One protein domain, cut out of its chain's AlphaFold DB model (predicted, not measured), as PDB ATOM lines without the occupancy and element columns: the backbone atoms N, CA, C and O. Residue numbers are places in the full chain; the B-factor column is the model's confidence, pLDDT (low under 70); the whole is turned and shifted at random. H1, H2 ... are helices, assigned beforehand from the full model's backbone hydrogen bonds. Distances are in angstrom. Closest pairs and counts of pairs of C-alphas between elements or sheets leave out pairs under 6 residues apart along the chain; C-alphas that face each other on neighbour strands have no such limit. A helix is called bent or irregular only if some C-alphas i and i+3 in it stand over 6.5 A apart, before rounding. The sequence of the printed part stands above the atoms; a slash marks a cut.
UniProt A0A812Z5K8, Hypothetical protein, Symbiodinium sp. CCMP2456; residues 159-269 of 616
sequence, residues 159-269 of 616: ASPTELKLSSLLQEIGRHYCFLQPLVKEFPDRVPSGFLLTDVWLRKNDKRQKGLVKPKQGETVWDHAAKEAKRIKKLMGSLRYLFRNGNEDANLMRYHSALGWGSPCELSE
ATOM      1  N   ALA A 159     124.440 123.853 154.283       45.78
ATOM      2  CA  ALA A 159     123.136 124.166 153.710       45.78
ATOM      3  C   ALA A 159     122.195 124.808 154.744       45.78
ATOM      4  O   ALA A 159     122.072 124.355 155.885       45.78
ATOM      5  N   SER A 160     121.489 125.859 154.333       63.44
ATOM      6  CA  SER A 160     120.537 126.561 155.192       63.44
ATOM      7  C   SER A 160     119.320 125.686 155.547       63.44
ATOM      8  O   SER A 160     118.942 124.792 154.781       63.44
ATOM      9  N   PRO A 161     118.597 125.978 156.649       57.22
ATOM     10  CA  PRO A 161     117.352 125.278 156.984       57.22
ATOM     11  C   PRO A 161     116.285 125.326 155.874       57.22
ATOM     12  O   PRO A 161     115.416 124.456 155.810       57.22
ATOM     13  N   THR A 162     116.353 126.321 154.983       55.25
ATOM     14  CA  THR A 162     115.504 126.437 153.790       55.25
ATOM     15  C   THR A 162     115.887 125.412 152.718       55.25
ATOM     16  O   THR A 162     115.006 124.790 152.131       55.25
ATOM     17  N   GLU A 163     117.183 125.188 152.490       56.66
ATOM     18  CA  GLU A 163     117.695 124.195 151.534       56.66
ATOM     19  C   GLU A 163     117.474 122.757 152.028       56.66
ATOM     20  O   GLU A 163     117.125 121.882 151.238       56.66
ATOM     21  N   LEU A 164     117.553 122.512 153.341       64.44
ATOM     22  CA  LEU A 164     117.207 121.212 153.929       64.44
ATOM     23  C   LEU A 164     115.703 120.894 153.802       64.44
ATOM     24  O   LEU A 164     115.337 119.774 153.441       64.44
ATOM     25  N   LYS A 165     114.824 121.886 154.022       69.94
ATOM     26  CA  LYS A 165     113.369 121.759 153.787       69.94
ATOM     27  C   LYS A 165     113.022 121.617 152.297       69.94
ATOM     28  O   LYS A 165     112.050 120.948 151.959       69.94
ATOM     29  N   LEU A 166     113.823 122.205 151.406       66.00
ATOM     30  CA  LEU A 166     113.715 122.019 149.958       66.00
ATOM     31  C   LEU A 166     114.117 120.594 149.541       66.00
ATOM     32  O   LEU A 166     113.405 119.970 148.759       66.00
ATOM     33  N   SER A 167     115.215 120.067 150.091       67.81
ATOM     34  CA  SER A 167     115.729 118.724 149.791       67.81
ATOM     35  C   SER A 167     114.715 117.623 150.125       67.81
ATOM     36  O   SER A 167     114.336 116.848 149.249       67.81
ATOM     37  N   SER A 168     114.174 117.595 151.349       66.94
ATOM     38  CA  SER A 168     113.199 116.567 151.749       66.94
ATOM     39  C   SER A 168     111.891 116.622 150.946       66.94
ATOM     40  O   SER A 168     111.328 115.578 150.609       66.94
ATOM     41  N   LEU A 169     111.442 117.819 150.550       67.50
ATOM     42  CA  LEU A 169     110.283 117.995 149.669       67.50
ATOM     43  C   LEU A 169     110.570 117.530 148.228       67.50
ATOM     44  O   LEU A 169     109.717 116.896 147.607       67.50
ATOM     45  N   LEU A 170     111.774 117.775 147.700       64.56
ATOM     46  CA  LEU A 170     112.202 117.221 146.409       64.56
ATOM     47  C   LEU A 170     112.289 115.687 146.450       64.56
ATOM     48  O   LEU A 170     111.914 115.041 145.472       64.56
ATOM     49  N   GLN A 171     112.686 115.097 147.582       70.81
ATOM     50  CA  GLN A 171     112.668 113.644 147.775       70.81
ATOM     51  C   GLN A 171     111.246 113.066 147.806       70.81
ATOM     52  O   GLN A 171     111.001 112.015 147.210       70.81
ATOM     53  N   GLU A 172     110.283 113.734 148.449       70.81
ATOM     54  CA  GLU A 172     108.875 113.309 148.420       70.81
ATOM     55  C   GLU A 172     108.299 113.385 146.994       70.81
ATOM     56  O   GLU A 172     107.701 112.419 146.511       70.81
ATOM     57  N   ILE A 173     108.563 114.482 146.271       68.00
ATOM     58  CA  ILE A 173     108.171 114.645 144.862       68.00
ATOM     59  C   ILE A 173     108.832 113.575 143.979       68.00
ATOM     60  O   ILE A 173     108.153 112.993 143.135       68.00
ATOM     61  N   GLY A 174     110.113 113.264 144.190       70.62
ATOM     62  CA  GLY A 174     110.852 112.242 143.445       70.62
ATOM     63  C   GLY A 174     110.334 110.815 143.673       70.62
ATOM     64  O   GLY A 174     110.104 110.075 142.717       70.62
ATOM     65  N   ARG A 175     110.039 110.445 144.928       74.94
ATOM     66  CA  ARG A 175     109.389 109.163 145.269       74.94
ATOM     67  C   ARG A 175     108.006 109.047 144.623       74.94
ATOM     68  O   ARG A 175     107.656 107.997 144.081       74.94
ATOM     69  N   HIS A 176     107.227 110.129 144.644       75.19
ATOM     70  CA  HIS A 176     105.947 110.197 143.944       75.19
ATOM     71  C   HIS A 176     106.094 110.131 142.422       75.19
ATOM     72  O   HIS A 176     105.268 109.487 141.776       75.19
ATOM     73  N   TYR A 177     107.134 110.745 141.853       73.50
ATOM     74  CA  TYR A 177     107.424 110.658 140.428       73.50
ATOM     75  C   TYR A 177     107.711 109.216 140.017       73.50
ATOM     76  O   TYR A 177     106.978 108.712 139.179       73.50
ATOM     77  N   CYS A 178     108.657 108.501 140.636       74.75
ATOM     78  CA  CYS A 178     108.957 107.121 140.218       74.75
ATOM     79  C   CYS A 178     107.777 106.151 140.415       74.75
ATOM     80  O   CYS A 178     107.575 105.268 139.583       74.75
ATOM     81  N   PHE A 179     106.926 106.343 141.432       75.62
ATOM     82  CA  PHE A 179     105.684 105.565 141.557       75.62
ATOM     83  C   PHE A 179     104.667 105.860 140.436       75.62
ATOM     84  O   PHE A 179     103.920 104.973 140.020       75.62
ATOM     85  N   LEU A 180     104.617 107.103 139.945       79.62
ATOM     86  CA  LEU A 180     103.687 107.534 138.897       79.62
ATOM     87  C   LEU A 180     104.282 107.493 137.484       79.62
ATOM     88  O   LEU A 180     103.514 107.564 136.529       79.62
ATOM     89  N   GLN A 181     105.597 107.344 137.321       78.88
ATOM     90  CA  GLN A 181     106.285 107.397 136.030       78.88
ATOM     91  C   GLN A 181     105.716 106.380 135.023       78.88
ATOM     92  O   GLN A 181     105.467 106.797 133.892       78.88
ATOM     93  N   PRO A 182     105.391 105.119 135.388       78.94
ATOM     94  CA  PRO A 182     104.721 104.203 134.463       78.94
ATOM     95  C   PRO A 182     103.355 104.729 133.997       78.94
ATOM     96  O   PRO A 182     103.031 104.636 132.821       78.94
ATOM     97  N   LEU A 183     102.575 105.356 134.885       77.50
ATOM     98  CA  LEU A 183     101.278 105.959 134.544       77.50
ATOM     99  C   LEU A 183     101.410 107.274 133.758       77.50
ATOM    100  O   LEU A 183     100.458 107.678 133.099       77.50
ATOM    101  N   VAL A 184     102.546 107.970 133.835       79.69
ATOM    102  CA  VAL A 184     102.824 109.152 133.003       79.69
ATOM    103  C   VAL A 184     103.290 108.722 131.608       79.69
ATOM    104  O   VAL A 184     102.808 109.283 130.630       79.69
ATOM    105  N   LYS A 185     104.137 107.686 131.510       79.62
ATOM    106  CA  LYS A 185     104.588 107.088 130.239       79.62
ATOM    107  C   LYS A 185     103.451 106.416 129.458       79.62
ATOM    108  O   LYS A 185     103.378 106.592 128.251       79.62
ATOM    109  N   GLU A 186     102.536 105.723 130.139       86.25
ATOM    110  CA  GLU A 186     101.335 105.107 129.538       86.25
ATOM    111  C   GLU A 186     100.314 106.149 129.032       86.25
ATOM    112  O   GLU A 186      99.511 105.886 128.138       86.25
ATOM    113  N   PHE A 187     100.317 107.357 129.610       86.31
ATOM    114  CA  PHE A 187      99.341 108.403 129.302       86.31
ATOM    115  C   PHE A 187     100.013 109.771 129.052       86.31
ATOM    116  O   PHE A 187      99.726 110.744 129.763       86.31
ATOM    117  N   PRO A 188     100.873 109.888 128.018       82.69
ATOM    118  CA  PRO A 188     101.706 111.071 127.799       82.69
ATOM    119  C   PRO A 188     100.872 112.320 127.493       82.69
ATOM    120  O   PRO A 188     101.204 113.414 127.957       82.69
ATOM    121  N   ASP A 189      99.743 112.175 126.787       88.31
ATOM    122  CA  ASP A 189      98.910 113.288 126.310       88.31
ATOM    123  C   ASP A 189      97.821 113.766 127.276       88.31
ATOM    124  O   ASP A 189      97.348 114.907 127.184       88.31
ATOM    125  N   ARG A 190      97.436 112.936 128.247       91.12
ATOM    126  CA  ARG A 190      96.226 113.143 129.056       91.12
ATOM    127  C   ARG A 190      96.374 112.536 130.440       91.12
ATOM    128  O   ARG A 190      96.802 111.405 130.575       91.12
ATOM    129  N   VAL A 191      95.927 113.234 131.484       92.50
ATOM    130  CA  VAL A 191      95.810 112.585 132.800       92.50
ATOM    131  C   VAL A 191      94.588 111.649 132.780       92.50
ATOM    132  O   VAL A 191      93.498 112.134 132.448       92.50
ATOM    133  N   PRO A 192      94.719 110.363 133.167       92.94
ATOM    134  CA  PRO A 192      93.628 109.386 133.197       92.94
ATOM    135  C   PRO A 192      92.312 109.868 133.822       92.94
ATOM    136  O   PRO A 192      92.263 110.793 134.648       92.94
ATOM    137  N   SER A 193      91.198 109.238 133.439       95.75
ATOM    138  CA  SER A 193      89.895 109.526 134.048       95.75
ATOM    139  C   SER A 193      89.899 109.150 135.540       95.75
ATOM    140  O   SER A 193      90.655 108.284 135.981       95.75
ATOM    141  N   GLY A 194      89.073 109.830 136.344       94.19
ATOM    142  CA  GLY A 194      88.967 109.505 137.772       94.19
ATOM    143  C   GLY A 194      88.427 108.089 137.998       94.19
ATOM    144  O   GLY A 194      88.864 107.413 138.924       94.19
ATOM    145  N   PHE A 195      87.541 107.638 137.107       95.88
ATOM    146  CA  PHE A 195      86.985 106.287 137.092       95.88
ATOM    147  C   PHE A 195      88.072 105.245 136.809       95.88
ATOM    148  O   PHE A 195      88.338 104.431 137.682       95.88
ATOM    149  N   LEU A 196      88.835 105.382 135.717       93.62
ATOM    150  CA  LEU A 196      89.916 104.449 135.369       93.62
ATOM    151  C   LEU A 196      90.955 104.304 136.495       93.62
ATOM    152  O   LEU A 196      91.391 103.199 136.807       93.62
ATOM    153  N   LEU A 197      91.327 105.406 137.155       94.31
ATOM    154  CA  LEU A 197      92.216 105.355 138.322       94.31
ATOM    155  C   LEU A 197      91.563 104.669 139.536       94.31
ATOM    156  O   LEU A 197      92.265 104.009 140.301       94.31
ATOM    157  N   THR A 198      90.245 104.789 139.713       96.50
ATOM    158  CA  THR A 198      89.480 104.077 140.756       96.50
ATOM    159  C   THR A 198      89.468 102.575 140.476       96.50
ATOM    160  O   THR A 198      89.772 101.786 141.368       96.50
ATOM    161  N   ASP A 199      89.221 102.178 139.228       95.19
ATOM    162  CA  ASP A 199      89.185 100.778 138.796       95.19
ATOM    163  C   ASP A 199      90.567 100.114 138.923       95.19
ATOM    164  O   ASP A 199      90.683  98.981 139.394       95.19
ATOM    165  N   VAL A 200      91.642 100.847 138.602       91.62
ATOM    166  CA  VAL A 200      93.029 100.421 138.859       91.62
ATOM    167  C   VAL A 200      93.288 100.233 140.358       91.62
ATOM    168  O   VAL A 200      93.871  99.215 140.738       91.62
ATOM    169  N   TRP A 201      92.837 101.152 141.220       92.56
ATOM    170  CA  TRP A 201      92.953 101.009 142.679       92.56
ATOM    171  C   TRP A 201      92.198  99.785 143.207       92.56
ATOM    172  O   TRP A 201      92.753  99.034 144.008       92.56
ATOM    173  N   LEU A 202      90.972  99.543 142.736       95.44
ATOM    174  CA  LEU A 202      90.162  98.384 143.122       95.44
ATOM    175  C   LEU A 202      90.815  97.072 142.663       95.44
ATOM    176  O   LEU A 202      91.087  96.200 143.487       95.44
ATOM    177  N   ARG A 203      91.215  96.973 141.388       92.25
ATOM    178  CA  ARG A 203      91.887  95.782 140.839       92.25
ATOM    179  C   ARG A 203      93.243  95.505 141.504       92.25
ATOM    180  O   ARG A 203      93.618  94.344 141.674       92.25
ATOM    181  N   LYS A 204      93.985  96.544 141.913       89.81
ATOM    182  CA  LYS A 204      95.209  96.407 142.728       89.81
ATOM    183  C   LYS A 204      94.896  96.010 144.177       89.81
ATOM    184  O   LYS A 204      95.675  95.260 144.755       89.81
ATOM    185  N   ASN A 205      93.775  96.458 144.745       94.81
ATOM    186  CA  ASN A 205      93.326  96.061 146.080       94.81
ATOM    187  C   ASN A 205      92.961  94.575 146.142       94.81
ATOM    188  O   ASN A 205      93.449  93.871 147.023       94.81
ATOM    189  N   ASP A 206      92.187  94.071 145.180       93.50
ATOM    190  CA  ASP A 206      91.836  92.647 145.115       93.50
ATOM    191  C   ASP A 206      93.082  91.771 144.900       93.50
ATOM    192  O   ASP A 206      93.294  90.813 145.645       93.50
ATOM    193  N   LYS A 207      94.005  92.170 144.003       92.44
ATOM    194  CA  LYS A 207      95.334  91.531 143.855       92.44
ATOM    195  C   LYS A 207      96.228  91.613 145.107       92.44
ATOM    196  O   LYS A 207      97.243  90.924 145.172       92.44
ATOM    197  N   ARG A 208      95.889  92.444 146.098       92.19
ATOM    198  CA  ARG A 208      96.561  92.550 147.406       92.19
ATOM    199  C   ARG A 208      95.648  92.082 148.551       92.19
ATOM    200  O   ARG A 208      95.710  92.631 149.648       92.19
ATOM    201  N   GLN A 209      94.785  91.093 148.287       93.75
ATOM    202  CA  GLN A 209      93.894  90.453 149.271       93.75
ATOM    203  C   GLN A 209      93.037  91.461 150.067       93.75
ATOM    204  O   GLN A 209      92.775  91.289 151.255       93.75
ATOM    205  N   LYS A 210      92.614  92.545 149.405       90.44
ATOM    206  CA  LYS A 210      91.839  93.668 149.966       90.44
ATOM    207  C   LYS A 210      92.555  94.464 151.073       90.44
ATOM    208  O   LYS A 210      91.930  95.259 151.769       90.44
ATOM    209  N   GLY A 211      93.873  94.298 151.212       87.38
ATOM    210  CA  GLY A 211      94.700  94.973 152.215       87.38
ATOM    211  C   GLY A 211      95.221  96.362 151.824       87.38
ATOM    212  O   GLY A 211      95.874  96.998 152.653       87.38
ATOM    213  N   LEU A 212      94.972  96.835 150.597       88.31
ATOM    214  CA  LEU A 212      95.541  98.075 150.046       88.31
ATOM    215  C   LEU A 212      94.641  99.301 150.291       88.31
ATOM    216  O   LEU A 212      95.130 100.363 150.665       88.31
ATOM    217  N   VAL A 213      93.328  99.147 150.106       92.06
ATOM    218  CA  VAL A 213      92.312 100.193 150.298       92.06
ATOM    219  C   VAL A 213      91.592  99.925 151.613       92.06
ATOM    220  O   VAL A 213      90.805  98.986 151.715       92.06
ATOM    221  N   LYS A 214      91.863 100.754 152.625       93.75
ATOM    222  CA  LYS A 214      91.308 100.617 153.980       93.75
ATOM    223  C   LYS A 214      90.302 101.744 154.245       93.75
ATOM    224  O   LYS A 214      90.703 102.787 154.767       93.75
ATOM    225  N   PRO A 215      89.021 101.576 153.855       95.62
ATOM    226  CA  PRO A 215      88.008 102.599 154.069       95.62
ATOM    227  C   PRO A 215      87.814 102.891 155.558       95.62
ATOM    228  O   PRO A 215      88.009 102.030 156.419       95.62
ATOM    229  N   LYS A 216      87.411 104.123 155.865       94.69
ATOM    230  CA  LYS A 216      87.022 104.519 157.220       94.69
ATOM    231  C   LYS A 216      85.679 103.887 157.599       94.69
ATOM    232  O   LYS A 216      84.909 103.451 156.747       94.69
ATOM    233  N   GLN A 217      85.367 103.855 158.891       96.06
ATOM    234  CA  GLN A 217      84.086 103.334 159.364       96.06
ATOM    235  C   GLN A 217      82.918 104.123 158.738       96.06
ATOM    236  O   GLN A 217      82.835 105.339 158.896       96.06
ATOM    237  N   GLY A 218      82.036 103.429 158.008       95.81
ATOM    238  CA  GLY A 218      80.922 104.034 157.259       95.81
ATOM    239  C   GLY A 218      81.253 104.506 155.834       95.81
ATOM    240  O   GLY A 218      80.392 105.082 155.179       95.81
ATOM    241  N   GLU A 219      82.468 104.269 155.339       97.31
ATOM    242  CA  GLU A 219      82.899 104.533 153.959       97.31
ATOM    243  C   GLU A 219      82.967 103.212 153.171       97.31
ATOM    244  O   GLU A 219      83.351 102.182 153.730       97.31
ATOM    245  N   THR A 220      82.614 103.199 151.879       97.81
ATOM    246  CA  THR A 220      82.810 101.991 151.057       97.81
ATOM    247  C   THR A 220      84.246 101.899 150.530       97.81
ATOM    248  O   THR A 220      84.944 102.903 150.374       97.81
ATOM    249  N   VAL A 221      84.695 100.685 150.188       96.81
ATOM    250  CA  VAL A 221      85.986 100.476 149.498       96.81
ATOM    251  C   VAL A 221      86.045 101.293 148.197       96.81
ATOM    252  O   VAL A 221      87.090 101.852 147.869       96.81
ATOM    253  N   TRP A 222      84.913 101.424 147.496       97.62
ATOM    254  CA  TRP A 222      84.786 102.214 146.271       97.62
ATOM    255  C   TRP A 222      84.946 103.722 146.528       97.62
ATOM    256  O   TRP A 222      85.745 104.367 145.855       97.62
ATOM    257  N   ASP A 223      84.286 104.277 147.553       97.12
ATOM    258  CA  ASP A 223      84.431 105.694 147.941       97.12
ATOM    259  C   ASP A 223      85.879 106.060 148.280       97.12
ATOM    260  O   ASP A 223      86.347 107.154 147.954       97.12
ATOM    261  N   HIS A 224      86.582 105.157 148.967       96.62
ATOM    262  CA  HIS A 224      87.972 105.369 149.358       96.62
ATOM    263  C   HIS A 224      88.909 105.258 148.148       96.62
ATOM    264  O   HIS A 224      89.738 106.142 147.936       96.62
ATOM    265  N   ALA A 225      88.720 104.249 147.289       96.50
ATOM    266  CA  ALA A 225      89.442 104.134 146.021       96.50
ATOM    267  C   ALA A 225      89.228 105.374 145.130       96.50
ATOM    268  O   ALA A 225      90.192 105.902 144.582       96.50
ATOM    269  N   ALA A 226      88.007 105.915 145.066       96.94
ATOM    270  CA  ALA A 226      87.697 107.139 144.326       96.94
ATOM    271  C   ALA A 226      88.384 108.391 144.910       96.94
ATOM    272  O   ALA A 226      88.753 109.312 144.172       96.94
ATOM    273  N   LYS A 227      88.605 108.440 146.231       96.00
ATOM    274  CA  LYS A 227      89.353 109.526 146.894       96.00
ATOM    275  C   LYS A 227      90.852 109.442 146.609       96.00
ATOM    276  O   LYS A 227      91.444 110.472 146.273       96.00
ATOM    277  N   GLU A 228      91.443 108.250 146.635       93.50
ATOM    278  CA  GLU A 228      92.856 108.059 146.280       93.50
ATOM    279  C   GLU A 228      93.106 108.230 144.774       93.50
ATOM    280  O   GLU A 228      94.052 108.911 144.381       93.50
ATOM    281  N   ALA A 229      92.196 107.767 143.916       94.25
ATOM    282  CA  ALA A 229      92.195 108.072 142.485       94.25
ATOM    283  C   ALA A 229      92.153 109.588 142.217       94.25
ATOM    284  O   ALA A 229      92.900 110.102 141.382       94.25
ATOM    285  N   LYS A 230      91.339 110.342 142.970       95.19
ATOM    286  CA  LYS A 230      91.266 111.813 142.884       95.19
ATOM    287  C   LYS A 230      92.522 112.516 143.418       95.19
ATOM    288  O   LYS A 230      92.825 113.619 142.959       95.19
ATOM    289  N   ARG A 231      93.262 111.902 144.350       90.62
ATOM    290  CA  ARG A 231      94.583 112.369 144.812       90.62
ATOM    291  C   ARG A 231      95.656 112.117 143.752       90.62
ATOM    292  O   ARG A 231      96.286 113.079 143.319       90.62
ATOM    293  N   ILE A 232      95.778 110.884 143.251       88.75
ATOM    294  CA  ILE A 232      96.698 110.534 142.155       88.75
ATOM    295  C   ILE A 232      96.433 111.400 140.922       88.75
ATOM    296  O   ILE A 232      97.373 111.966 140.373       88.75
ATOM    297  N   LYS A 233      95.167 111.605 140.526       93.38
ATOM    298  CA  LYS A 233      94.833 112.454 139.372       93.38
ATOM    299  C   LYS A 233      95.355 113.889 139.516       93.38
ATOM    300  O   LYS A 233      95.819 114.468 138.538       93.38
ATOM    301  N   LYS A 234      95.291 114.471 140.720       90.44
ATOM    302  CA  LYS A 234      95.888 115.790 140.985       90.44
ATOM    303  C   LYS A 234      97.410 115.742 140.893       90.44
ATOM    304  O   LYS A 234      97.987 116.600 140.242       90.44
ATOM    305  N   LEU A 235      98.034 114.742 141.512       85.94
ATOM    306  CA  LEU A 235      99.488 114.603 141.580       85.94
ATOM    307  C   LEU A 235     100.112 114.379 140.192       85.94
ATOM    308  O   LEU A 235     101.037 115.096 139.827       85.94
ATOM    309  N   MET A 236      99.528 113.500 139.371       86.94
ATOM    310  CA  MET A 236      99.879 113.349 137.951       86.94
ATOM    311  C   MET A 236      99.678 114.650 137.163       86.94
ATOM    312  O   MET A 236     100.502 114.982 136.318       86.94
ATOM    313  N   GLY A 237      98.606 115.404 137.435       88.62
ATOM    314  CA  GLY A 237      98.368 116.709 136.812       88.62
ATOM    315  C   GLY A 237      99.443 117.742 137.154       88.62
ATOM    316  O   GLY A 237      99.935 118.419 136.254       88.62
ATOM    317  N   SER A 238      99.848 117.827 138.424       84.44
ATOM    318  CA  SER A 238     100.931 118.707 138.877       84.44
ATOM    319  C   SER A 238     102.289 118.292 138.308       84.44
ATOM    320  O   SER A 238     102.998 119.143 137.783       84.44
ATOM    321  N   LEU A 239     102.633 116.998 138.345       80.56
ATOM    322  CA  LEU A 239     103.866 116.479 137.740       80.56
ATOM    323  C   LEU A 239     103.904 116.790 136.241       80.56
ATOM    324  O   LEU A 239     104.851 117.400 135.762       80.56
ATOM    325  N   ARG A 240     102.839 116.469 135.500       84.25
ATOM    326  CA  ARG A 240     102.758 116.742 134.058       84.25
ATOM    327  C   ARG A 240     102.806 118.239 133.728       84.25
ATOM    328  O   ARG A 240     103.301 118.601 132.666       84.25
ATOM    329  N   TYR A 241     102.327 119.109 134.618       81.44
ATOM    330  CA  TYR A 241     102.511 120.556 134.491       81.44
ATOM    331  C   TYR A 241     103.976 120.969 134.713       81.44
ATOM    332  O   TYR A 241     104.472 121.811 133.973       81.44
ATOM    333  N   LEU A 242     104.685 120.373 135.676       73.31
ATOM    334  CA  LEU A 242     106.115 120.635 135.898       73.31
ATOM    335  C   LEU A 242     106.968 120.186 134.700       73.31
ATOM    336  O   LEU A 242     107.799 120.961 134.236       73.31
ATOM    337  N   PHE A 243     106.708 118.997 134.143       72.62
ATOM    338  CA  PHE A 243     107.415 118.506 132.953       72.62
ATOM    339  C   PHE A 243     107.067 119.293 131.680       72.62
ATOM    340  O   PHE A 243     107.967 119.629 130.927       72.62
ATOM    341  N   ARG A 244     105.806 119.697 131.458       75.44
ATOM    342  CA  ARG A 244     105.442 120.521 130.282       75.44
ATOM    343  C   ARG A 244     105.941 121.971 130.310       75.44
ATOM    344  O   ARG A 244     105.894 122.619 129.271       75.44
ATOM    345  N   ASN A 245     106.351 122.501 131.465       73.44
ATOM    346  CA  ASN A 245     106.809 123.893 131.614       73.44
ATOM    347  C   ASN A 245     108.289 124.003 132.032       73.44
ATOM    348  O   ASN A 245     108.734 125.075 132.440       73.44
ATOM    349  N   GLY A 246     109.051 122.913 131.955       68.44
ATOM    350  CA  GLY A 246     110.494 122.900 132.176       68.44
ATOM    351  C   GLY A 246     111.171 121.931 131.213       68.44
ATOM    352  O   GLY A 246     110.505 121.112 130.590       68.44
ATOM    353  N   ASN A 247     112.492 122.017 131.085       74.25
ATOM    354  CA  ASN A 247     113.256 121.021 130.338       74.25
ATOM    355  C   ASN A 247     113.136 119.662 131.070       74.25
ATOM    356  O   ASN A 247     113.415 119.583 132.269       74.25
ATOM    357  N   GLU A 248     112.656 118.630 130.369       65.81
ATOM    358  CA  GLU A 248     112.309 117.330 130.956       65.81
ATOM    359  C   GLU A 248     113.536 116.614 131.535       65.81
ATOM    360  O   GLU A 248     113.495 116.205 132.698       65.81
ATOM    361  N   ASP A 249     114.654 116.593 130.807       65.25
ATOM    362  CA  ASP A 249     115.926 116.028 131.271       65.25
ATOM    363  C   ASP A 249     116.499 116.820 132.451       65.25
ATOM    364  O   ASP A 249     116.916 116.246 133.456       65.25
ATOM    365  N   ALA A 250     116.459 118.155 132.388       67.31
ATOM    366  CA  ALA A 250     116.932 119.006 133.479       67.31
ATOM    367  C   ALA A 250     116.093 118.829 134.758       67.31
ATOM    368  O   ALA A 250     116.633 118.868 135.865       67.31
ATOM    369  N   ASN A 251     114.781 118.611 134.625       64.75
ATOM    370  CA  ASN A 251     113.903 118.264 135.740       64.75
ATOM    371  C   ASN A 251     114.225 116.863 136.283       64.75
ATOM    372  O   ASN A 251     114.386 116.706 137.493       64.75
ATOM    373  N   LEU A 252     114.363 115.860 135.409       65.00
ATOM    374  CA  LEU A 252     114.675 114.479 135.784       65.00
ATOM    375  C   LEU A 252     116.012 114.391 136.537       65.00
ATOM    376  O   LEU A 252     116.055 113.851 137.644       65.00
ATOM    377  N   MET A 253     117.067 115.006 135.999       64.12
ATOM    378  CA  MET A 253     118.394 115.082 136.622       64.12
ATOM    379  C   MET A 253     118.359 115.809 137.973       64.12
ATOM    380  O   MET A 253     118.988 115.356 138.929       64.12
ATOM    381  N   ARG A 254     117.578 116.894 138.105       65.81
ATOM    382  CA  ARG A 254     117.381 117.583 139.396       65.81
ATOM    383  C   ARG A 254     116.684 116.697 140.430       65.81
ATOM    384  O   ARG A 254     117.089 116.716 141.589       65.81
ATOM    385  N   TYR A 255     115.679 115.910 140.037       66.81
ATOM    386  CA  TYR A 255     115.026 114.967 140.951       66.81
ATOM    387  C   TYR A 255     115.965 113.828 141.361       66.81
ATOM    388  O   TYR A 255     116.107 113.578 142.555       66.81
ATOM    389  N   HIS A 256     116.655 113.192 140.412       65.06
ATOM    390  CA  HIS A 256     117.638 112.137 140.687       65.06
ATOM    391  C   HIS A 256     118.769 112.614 141.617       65.06
ATOM    392  O   HIS A 256     119.080 111.951 142.608       65.06
ATOM    393  N   SER A 257     119.309 113.812 141.364       65.06
ATOM    394  CA  SER A 257     120.325 114.446 142.210       65.06
ATOM    395  C   SER A 257     119.809 114.740 143.627       65.06
ATOM    396  O   SER A 257     120.450 114.352 144.601       65.06
ATOM    397  N   ALA A 258     118.617 115.335 143.775       60.91
ATOM    398  CA  ALA A 258     118.023 115.628 145.088       60.91
ATOM    399  C   ALA A 258     117.619 114.368 145.885       60.91
ATOM    400  O   ALA A 258     117.529 114.400 147.116       60.91
ATOM    401  N   LEU A 259     117.383 113.252 145.191       58.66
ATOM    402  CA  LEU A 259     117.118 111.939 145.778       58.66
ATOM    403  C   LEU A 259     118.388 111.194 146.219       58.66
ATOM    404  O   LEU A 259     118.270 110.218 146.957       58.66
ATOM    405  N   GLY A 260     119.577 111.628 145.785       64.44
ATOM    406  CA  GLY A 260     120.820 110.870 145.969       64.44
ATOM    407  C   GLY A 260     120.815 109.539 145.205       64.44
ATOM    408  O   GLY A 260     121.413 108.569 145.656       64.44
ATOM    409  N   TRP A 261     120.091 109.473 144.084       63.19
ATOM    410  CA  TRP A 261     119.777 108.242 143.341       63.19
ATOM    411  C   TRP A 261     120.677 107.995 142.121       63.19
ATOM    412  O   TRP A 261     120.311 107.230 141.232       63.19
ATOM    413  N   GLY A 262     121.840 108.650 142.075       54.59
ATOM    414  CA  GLY A 262     122.756 108.569 140.940       54.59
ATOM    415  C   GLY A 262     122.180 109.159 139.649       54.59
ATOM    416  O   GLY A 262     121.138 109.822 139.636       54.59
ATOM    417  N   SER A 263     122.873 108.918 138.545       51.69
ATOM    418  CA  SER A 263     122.389 109.157 137.189       51.69
ATOM    419  C   SER A 263     121.179 108.258 136.873       51.69
ATOM    420  O   SER A 263     121.137 107.105 137.311       51.69
ATOM    421  N   PRO A 264     120.206 108.709 136.055       46.03
ATOM    422  CA  PRO A 264     119.137 107.850 135.540       46.03
ATOM    423  C   PRO A 264     119.626 106.561 134.855       46.03
ATOM    424  O   PRO A 264     118.882 105.580 134.822       46.03
ATOM    425  N   CYS A 265     120.862 106.539 134.342       46.88
ATOM    426  CA  CYS A 265     121.486 105.344 133.771       46.88
ATOM    427  C   CYS A 265     121.734 104.252 134.827       46.88
ATOM    428  O   CYS A 265     121.333 103.111 134.624       46.88
ATOM    429  N   GLU A 266     122.311 104.611 135.977       46.50
ATOM    430  CA  GLU A 266     122.738 103.667 137.025       46.50
ATOM    431  C   GLU A 266     121.536 102.921 137.637       46.50
ATOM    432  O   GLU A 266     121.573 101.711 137.860       46.50
ATOM    433  N   LEU A 267     120.404 103.615 137.821       41.94
ATOM    434  CA  LEU A 267     119.153 102.984 138.265       41.94
ATOM    435  C   LEU A 267     118.503 102.076 137.208       41.94
ATOM    436  O   LEU A 267     117.760 101.164 137.574       41.94
ATOM    437  N   SER A 268     118.755 102.316 135.918       43.62
ATOM    438  CA  SER A 268     118.245 101.484 134.817       43.62
ATOM    439  C   SER A 268     118.922 100.113 134.783       43.62
ATOM    440  O   SER A 268     118.300  99.127 134.393       43.62
ATOM    441  N   GLU A 269     120.179 100.033 135.219       46.38
ATOM    442  CA  GLU A 269     120.945  98.787 135.316       46.38
ATOM    443  C   GLU A 269     120.565  98.022 136.588       46.38
ATOM    444  O   GLU A 269     120.116  96.880 136.495       46.38
TER     445      GLU A 269
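Overview. This is residues 159 to 269 of the 616 residues of the protein "Hypothetical protein" of Symbiodinium sp. CCMP2456 (UniProt A0A812Z5K8). Two long helices, H1 and H3, cross at a wide angle with their later parts, and a shorter helix packs on each of them: H2 on H3, H4 on H1. The short H5 lies beyond H4 at the end of the printed part, while residues 160 to 165, of which 161 to 165 belong to H1, stick out. The printed part has 111 residues with five named helices, in the order H1, H2, H3, H4, H5, and no named strand; the class is all helix. The whole is loose, with a radius of gyration of the C-alphas of 16.4 A, and spans 47 by 34 by 29 A.

Along the chain. H1, residues 161 to 185, begins with C-alpha 161 at (117.352, 125.278, 156.984) and is 34.8 A long from first to last C-alpha. It is irregular, with C-alphas 179 and 182 standing 7.3 A apart, and has a kink of 50 degrees near residue 179. H2 holds residues 194 to 206 and is 18.6 A long. H3, residues 221 to 244, begins with C-alpha 221 at (85.986, 100.476, 149.498) and is 33.9 A long. H4 holds residues 248 to 259 and is 16.5 A long. H5, residues 264 to 269, ends with C-alpha 269 at (120.945, 98.787, 135.316).

Arrangement. The helix packing is mostly crossed: of four touching pairs, 0 are at a shallow tilt. H1 touches H3 with residues 177 to 184 alone, about perpendicular at 73 degrees; the closest C-alphas, of Leu 180 and Met 236, are 7.0 A apart. H1 touches H4 with residues 167 to 174 alone, opposite ways at a steep tilt of 56 degrees; the closest C-alphas, of Gln 171 and Leu 259, are 5.2 A apart. H2 touches H3, opposite ways at a steep tilt of 58 degrees; the closest C-alphas, of Leu 197 and Ala 229, are 5.0 A apart. H3 and H4 are close but not clearly touching, with the C-alphas of Phe 243 and Asn 251 the closest at 7.1 A. H4 and H5 only just touch, with 3 pairs of C-alphas within 8 A; the closest, of His 256 and Pro 264, are 6.9 A apart. H5 is apart from H1, H2 and H3. In H2, H3, H4 and H5 every O i to N i+4 pair is within hydrogen-bond range; in H1, 19 of 21 are.

Size, cuts and confidence. The two C-alphas farthest apart, those of Ala 159 and Gly 218, are 46.9 A from each other. The printed part has no cut. The link from H2 to H3, residues 207 to 220, is long. The mean pLDDT of the printed part is 78.8; it is under 70 at residues 159 to 170, 173, 246 and 248 to 269.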